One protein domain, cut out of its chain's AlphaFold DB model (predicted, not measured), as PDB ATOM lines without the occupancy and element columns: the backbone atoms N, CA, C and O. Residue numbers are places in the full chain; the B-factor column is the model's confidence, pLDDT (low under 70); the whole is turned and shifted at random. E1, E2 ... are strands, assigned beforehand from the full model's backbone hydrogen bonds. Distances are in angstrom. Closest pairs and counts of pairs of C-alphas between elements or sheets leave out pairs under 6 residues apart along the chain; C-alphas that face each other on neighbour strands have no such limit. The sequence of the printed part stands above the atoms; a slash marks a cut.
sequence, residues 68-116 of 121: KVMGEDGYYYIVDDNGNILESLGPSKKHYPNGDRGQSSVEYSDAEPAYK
ATOM      1  N   LYS A  68       3.705   7.366 -37.811       87.62
ATOM      2  CA  LYS A  68       3.818   8.590 -38.603       87.62
ATOM      3  C   LYS A  68       5.098   9.304 -38.233       87.62
ATOM      4  O   LYS A  68       5.332   9.579 -37.056       87.62
ATOM      5  N   VAL A  69       5.893   9.648 -39.236       87.25
ATOM      6  CA  VAL A  69       7.174  10.318 -39.040       87.25
ATOM      7  C   VAL A  69       7.329  11.552 -39.915       87.25
ATOM      8  O   VAL A  69       6.781  11.610 -41.013       87.25
ATOM      9  N   MET A  70       8.091  12.535 -39.436       86.44
ATOM     10  CA  MET A  70       8.529  13.698 -40.208       86.44
ATOM     11  C   MET A  70       9.951  13.476 -40.730       86.44
ATOM     12  O   MET A  70      10.895  13.388 -39.936       86.44
ATOM     13  N   GLY A  71      10.087  13.389 -42.052       81.50
ATOM     14  CA  GLY A  71      11.358  13.297 -42.766       81.50
ATOM     15  C   GLY A  71      12.165  14.595 -42.710       81.50
ATOM     16  O   GLY A  71      11.629  15.682 -42.477       81.50
ATOM     17  N   GLU A  72      13.478  14.484 -42.923       79.75
ATOM     18  CA  GLU A  72      14.383  15.644 -42.973       79.75
ATOM     19  C   GLU A  72      14.121  16.550 -44.179       79.75
ATOM     20  O   GLU A  72      14.388  17.749 -44.131       79.75
ATOM     21  N   ASP A  73      13.543  15.986 -45.234       77.94
ATOM     22  CA  ASP A  73      13.053  16.696 -46.408       77.94
ATOM     23  C   ASP A  73      11.758  17.479 -46.142       77.94
ATOM     24  O   ASP A  73      11.248  18.164 -47.022       77.94
ATOM     25  N   GLY A  74      11.225  17.410 -44.918       77.94
ATOM     26  CA  GLY A  74      10.060  18.167 -44.497       77.94
ATOM     27  C   GLY A  74       8.728  17.531 -44.874       77.94
ATOM     28  O   GLY A  74       7.709  18.209 -44.725       77.94
ATOM     29  N   TYR A  75       8.716  16.274 -45.323       83.69
ATOM     30  CA  TYR A  75       7.515  15.498 -45.638       83.69
ATOM     31  C   TYR A  75       7.108  14.568 -44.489       83.69
ATOM     32  O   TYR A  75       7.927  14.178 -43.658       83.69
ATOM     33  N   TYR A  76       5.823  14.224 -44.426       85.94
ATOM     34  CA  TYR A  76       5.312  13.212 -43.509       85.94
ATOM     35  C   TYR A  76       5.195  11.856 -44.199       85.94
ATOM     36  O   TYR A  76       4.743  11.767 -45.340       85.94
ATOM     37  N   TYR A  77       5.533  10.798 -43.470       86.94
ATOM     38  CA  TYR A  77       5.496   9.418 -43.945       86.94
ATOM     39  C   TYR A  77       4.811   8.515 -42.931       86.94
ATOM     40  O   TYR A  77       4.901   8.757 -41.729       86.94
ATOM     41  N   ILE A  78       4.173   7.451 -43.411       88.19
ATOM     42  CA  ILE A  78       3.858   6.279 -42.597       88.19
ATOM     43  C   ILE A  78       4.974   5.268 -42.815       88.19
ATOM     44  O   ILE A  78       5.246   4.895 -43.956       88.19
ATOM     45  N   VAL A  79       5.601   4.825 -41.731       86.50
ATOM     46  CA  VAL A  79       6.654   3.809 -41.746       86.50
ATOM     47  C   VAL A  79       6.245   2.578 -40.946       86.50
ATOM     48  O   VAL A  79       5.406   2.672 -40.047       86.50
ATOM     49  N   ASP A  80       6.817   1.424 -41.283       85.94
ATOM     50  CA  ASP A  80       6.736   0.219 -40.453       85.94
ATOM     51  C   ASP A  80       7.740   0.261 -39.282       85.94
ATOM     52  O   ASP A  80       8.536   1.194 -39.145       85.94
ATOM     53  N   ASP A  81       7.717  -0.770 -38.433       83.19
ATOM     54  CA  ASP A  81       8.640  -0.912 -37.297       83.19
ATOM     55  C   ASP A  81      10.126  -1.022 -37.709       83.19
ATOM     56  O   ASP A  81      11.006  -0.826 -36.874       83.19
ATOM     57  N   ASN A  82      10.418  -1.309 -38.983       80.62
ATOM     58  CA  ASN A  82      11.776  -1.379 -39.531       80.62
ATOM     59  C   ASN A  82      12.211  -0.062 -40.203       80.62
ATOM     60  O   ASN A  82      13.301   0.002 -40.769       80.62
ATOM     61  N   GLY A  83      11.359   0.970 -40.188       78.62
ATOM     62  CA  GLY A  83      11.620   2.252 -40.839       78.62
ATOM     63  C   GLY A  83      11.373   2.263 -42.351       78.62
ATOM     64  O   GLY A  83      11.710   3.250 -43.009       78.62
ATOM     65  N   ASN A  84      10.771   1.216 -42.922       84.75
ATOM     66  CA  ASN A  84      10.396   1.212 -44.333       84.75
ATOM     67  C   ASN A  84       9.198   2.133 -44.556       84.75
ATOM     68  O   ASN A  84       8.190   2.035 -43.858       84.75
ATOM     69  N   ILE A  85       9.282   2.990 -45.572       86.50
ATOM     70  CA  ILE A  85       8.189   3.887 -45.952       86.50
ATOM     71  C   ILE A  85       7.072   3.072 -46.608       86.50
ATOM     72  O   ILE A  85       7.267   2.462 -47.658       86.50
ATOM     73  N   LEU A  86       5.891   3.104 -45.995       85.94
ATOM     74  CA  LEU A  86       4.668   2.484 -46.499       85.94
ATOM     75  C   LEU A  86       3.824   3.481 -47.301       85.94
ATOM     76  O   LEU A  86       3.254   3.125 -48.328       85.94
ATOM     77  N   GLU A  87       3.754   4.736 -46.843       85.62
ATOM     78  CA  GLU A  87       2.941   5.785 -47.466       85.62
ATOM     79  C   GLU A  87       3.580   7.171 -47.291       85.62
ATOM     80  O   GLU A  87       4.164   7.467 -46.247       85.62
ATOM     81  N   SER A  88       3.452   8.038 -48.301       85.38
ATOM     82  CA  SER A  88       3.807   9.460 -48.212       85.38
ATOM     83  C   SER A  88       2.547  10.290 -47.991       85.38
ATOM     84  O   SER A  88       1.621  10.245 -48.799       85.38
ATOM     85  N   LEU A  89       2.521  11.055 -46.902       82.94
ATOM     86  CA  LEU A  89       1.374  11.860 -46.473       82.94
ATOM     87  C   LEU A  89       1.450  13.316 -46.958       82.94
ATOM     88  O   LEU A  89       0.491  14.068 -46.799       82.94
ATOM     89  N   GLY A  90       2.573  13.715 -47.560       79.75
ATOM     90  CA  GLY A  90       2.763  15.046 -48.137       79.75
ATOM     91  C   GLY A  90       3.577  16.012 -47.264       79.75
ATOM     92  O   GLY A  90       4.077  15.642 -46.197       79.75
ATOM     93  N   PRO A  91       3.765  17.258 -47.736       81.00
ATOM     94  CA  PRO A  91       4.690  18.208 -47.133       81.00
ATOM     95  C   PRO A  91       4.147  18.791 -45.826       81.00
ATOM     96  O   PRO A  91       2.975  19.164 -45.706       81.00
ATOM     97  N   SER A  92       5.037  18.951 -44.850       77.88
ATOM     98  CA  SER A  92       4.732  19.640 -43.603       77.88
ATOM     99  C   SER A  92       4.631  21.149 -43.808       77.88
ATOM    100  O   SER A  92       5.436  21.775 -44.500       77.88
ATOM    101  N   LYS A  93       3.687  21.773 -43.100       70.38
ATOM    102  CA  LYS A  93       3.541  23.237 -43.087       70.38
ATOM    103  C   LYS A  93       4.757  23.962 -42.498       70.38
ATOM    104  O   LYS A  93       5.031  25.104 -42.852       70.38
ATOM    105  N   LYS A  94       5.491  23.303 -41.594       68.25
ATOM    106  CA  LYS A  94       6.676  23.866 -40.931       68.25
ATOM    107  C   LYS A  94       7.846  24.042 -41.899       68.25
ATOM    108  O   LYS A  94       8.580  25.017 -41.776       68.25
ATOM    109  N   HIS A  95       8.016  23.106 -42.829       66.88
ATOM    110  CA  HIS A  95       9.092  23.155 -43.817       66.88
ATOM    111  C   HIS A  95       8.646  23.849 -45.115       66.88
ATOM    112  O   HIS A  95       9.426  24.574 -45.727       66.88
ATOM    113  N   TYR A  96       7.362  23.723 -45.471       67.69
ATOM    114  CA  TYR A  96       6.757  24.330 -46.657       67.69
ATOM    115  C   TYR A  96       5.529  25.177 -46.282       67.69
ATOM    116  O   TYR A  96       4.389  24.739 -46.453       67.69
ATOM    117  N   PRO A  97       5.726  26.418 -45.794       61.41
ATOM    118  CA  PRO A  97       4.633  27.264 -45.301       61.41
ATOM    119  C   PRO A  97       3.629  27.678 -46.384       61.41
ATOM    120  O   PRO A  97       2.495  28.025 -46.061       61.41
ATOM    121  N   ASN A  98       4.031  27.615 -47.656       65.00
ATOM    122  CA  ASN A  98       3.190  27.951 -48.805       65.00
ATOM    123  C   ASN A  98       2.622  26.713 -49.531       65.00
ATOM    124  O   ASN A  98       1.988  26.878 -50.571       65.00
ATOM    125  N   GLY A  99       2.834  25.502 -48.991       62.03
ATOM    126  CA  GLY A  99       2.495  24.233 -49.648       62.03
ATOM    127  C   GLY A  99       3.394  23.946 -50.855       62.03
ATOM    128  O   GLY A  99       3.833  24.858 -51.557       62.03
ATOM    129  N   ASP A 100       3.707  22.676 -51.098       62.22
ATOM    130  CA  ASP A 100       4.501  22.311 -52.271       62.22
ATOM    131  C   ASP A 100       3.584  22.259 -53.504       62.22
ATOM    132  O   ASP A 100       2.608  21.510 -53.529       62.22
ATOM    133  N   ARG A 101       3.840  23.135 -54.487       54.44
ATOM    134  CA  ARG A 101       3.249  23.171 -55.847       54.44
ATOM    135  C   ARG A 101       1.764  22.769 -55.993       54.44
ATOM    136  O   ARG A 101       1.386  22.173 -56.999       54.44
ATOM    137  N   GLY A 102       0.903  23.141 -55.043       53.94
ATOM    138  CA  GLY A 102      -0.547  22.914 -55.118       53.94
ATOM    139  C   GLY A 102      -1.108  21.806 -54.222       53.94
ATOM    140  O   GLY A 102      -2.312  21.567 -54.275       53.94
ATOM    141  N   GLN A 103      -0.299  21.163 -53.375       55.56
ATOM    142  CA  GLN A 103      -0.807  20.314 -52.293       55.56
ATOM    143  C   GLN A 103      -0.912  21.098 -50.978       55.56
ATOM    144  O   GLN A 103       0.026  21.783 -50.561       55.56
ATOM    145  N   SER A 104      -2.073  21.000 -50.325       60.88
ATOM    146  CA  SER A 104      -2.311  21.587 -49.004       60.88
ATOM    147  C   SER A 104      -1.359  20.972 -47.987       60.88
ATOM    148  O   SER A 104      -1.357  19.759 -47.792       60.88
ATOM    149  N   SER A 105      -0.567  21.809 -47.320       63.09
ATOM    150  CA  SER A 105       0.311  21.365 -46.238       63.09
ATOM    151  C   SER A 105      -0.505  20.714 -45.122       63.09
ATOM    152  O   SER A 105      -1.482  21.308 -44.654       63.09
ATOM    153  N   VAL A 106      -0.074  19.545 -44.666       65.62
ATOM    154  CA  VAL A 106      -0.681  18.819 -43.544       65.62
ATOM    155  C   VAL A 106       0.150  18.999 -42.277       65.62
ATOM    156  O   VAL A 106       1.331  19.350 -42.327       65.62
ATOM    157  N   GLU A 107      -0.484  18.827 -41.120       76.00
ATOM    158  CA  GLU A 107       0.168  18.860 -39.812       76.00
ATOM    159  C   GLU A 107      -0.317  17.667 -38.993       76.00
ATOM    160  O   GLU A 107      -1.513  17.509 -38.758       76.00
ATOM    161  N   TYR A 108       0.626  16.827 -38.576       73.44
ATOM    162  CA  TYR A 108       0.379  15.671 -37.726       73.44
ATOM    163  C   TYR A 108       1.085  15.914 -36.393       73.44
ATOM    164  O   TYR A 108       2.305  15.810 -36.305       73.44
ATOM    165  N   SER A 109       0.328  16.289 -35.358       74.50
ATOM    166  CA  SER A 109       0.883  16.583 -34.026       74.50
ATOM    167  C   SER A 109       1.463  15.346 -33.326       74.50
ATOM    168  O   SER A 109       2.243  15.484 -32.389       74.50
ATOM    169  N   ASP A 110       1.069  14.154 -33.778       78.06
ATOM    170  CA  ASP A 110       1.535  12.837 -33.342       78.06
ATOM    171  C   ASP A 110       2.773  12.341 -34.107       78.06
ATOM    172  O   ASP A 110       3.290  11.276 -33.785       78.06
ATOM    173  N   ALA A 111       3.248  13.080 -35.116       75.19
ATOM    174  CA  ALA A 111       4.372  12.636 -35.929       75.19
ATOM    175  C   ALA A 111       5.694  12.696 -35.156       75.19
ATOM    176  O   ALA A 111       6.123  13.745 -34.665       75.19
ATOM    177  N   GLU A 112       6.372  11.558 -35.106       79.94
ATOM    178  CA  GLU A 112       7.701  11.443 -34.531       79.94
ATOM    179  C   GLU A 112       8.778  11.875 -35.542       79.94
ATOM    180  O   GLU A 112       8.555  11.860 -36.750       79.94
ATOM    181  N   PRO A 113       9.977  12.287 -35.121       74.81
ATOM    182  CA  PRO A 113      11.027  12.596 -36.085       74.81
ATOM    183  C   PRO A 113      11.590  11.315 -36.732       74.81
ATOM    184  O   PRO A 113      11.878  10.341 -36.035       74.81
ATOM    185  N   ALA A 114      11.803  11.330 -38.054       72.31
ATOM    186  CA  ALA A 114      12.201  10.147 -38.829       72.31
ATOM    187  C   ALA A 114      13.528   9.509 -38.385       72.31
ATOM    188  O   ALA A 114      13.690   8.297 -38.512       72.31
ATOM    189  N   TYR A 115      14.446  10.276 -37.779       71.31
ATOM    190  CA  TYR A 115      15.721   9.752 -37.262       71.31
ATOM    191  C   TYR A 115      15.563   8.673 -36.177       71.31
ATOM    192  O   TYR A 115      16.533   8.004 -35.835       71.31
ATOM    193  N   LYS A 116      14.374   8.530 -35.575       71.00
ATOM    194  CA  LYS A 116      14.089   7.451 -34.618       71.00
ATOM    195  C   LYS A 116      13.943   6.081 -35.283       71.00
ATOM    196  O   LYS A 116      14.149   5.079 -34.610       71.00
TER     197      LYS A 116
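Overview. This is residues 68 to 116 of the 121 residues of an uncharacterized protein of Methanobrevibacter sp (UniProt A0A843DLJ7). With little regular structure, this is a small sheet of three short strands and a long unnamed tail, residues 92 to 116, that loops away beyond E3 and folds back to E1, where residues 112 to 113 pair parallel with 69 to 70. The printed part has 49 residues, 15 of them in E1, E2 and E3, in sheet order E1, E2, E3, antiparallel; the class is all strand. It is compact, radius of gyration of the C-alphas 10.4 A, with an elongated outline of 32 by 16 by 16 A.

Along the chain. E1, residues 68 to 70, begins at C-alpha 68 (3.818, 8.590, -38.603). E2, residues 75 to 79, is 12.3 A long. E3, residues 85 to 91, is 14.8 A long and ends at C-alpha 91 (4.690, 18.208, -47.133).

Arrangement. The strands form a meander, each the antiparallel neighbour of the one before. Hairpin E1 and E2 has N 69 and O 77 within hydrogen-bond range, 2.8 A. Hairpin E2 and E3 has N 89 and O 76, 2.8 A.

Size, cuts and confidence. The C-alphas farthest apart, Asn 82 and Asn 98, are 31.9 A apart. The printed part has no cut; both links are tight. Residues 94 to 106 have pLDDT under 70.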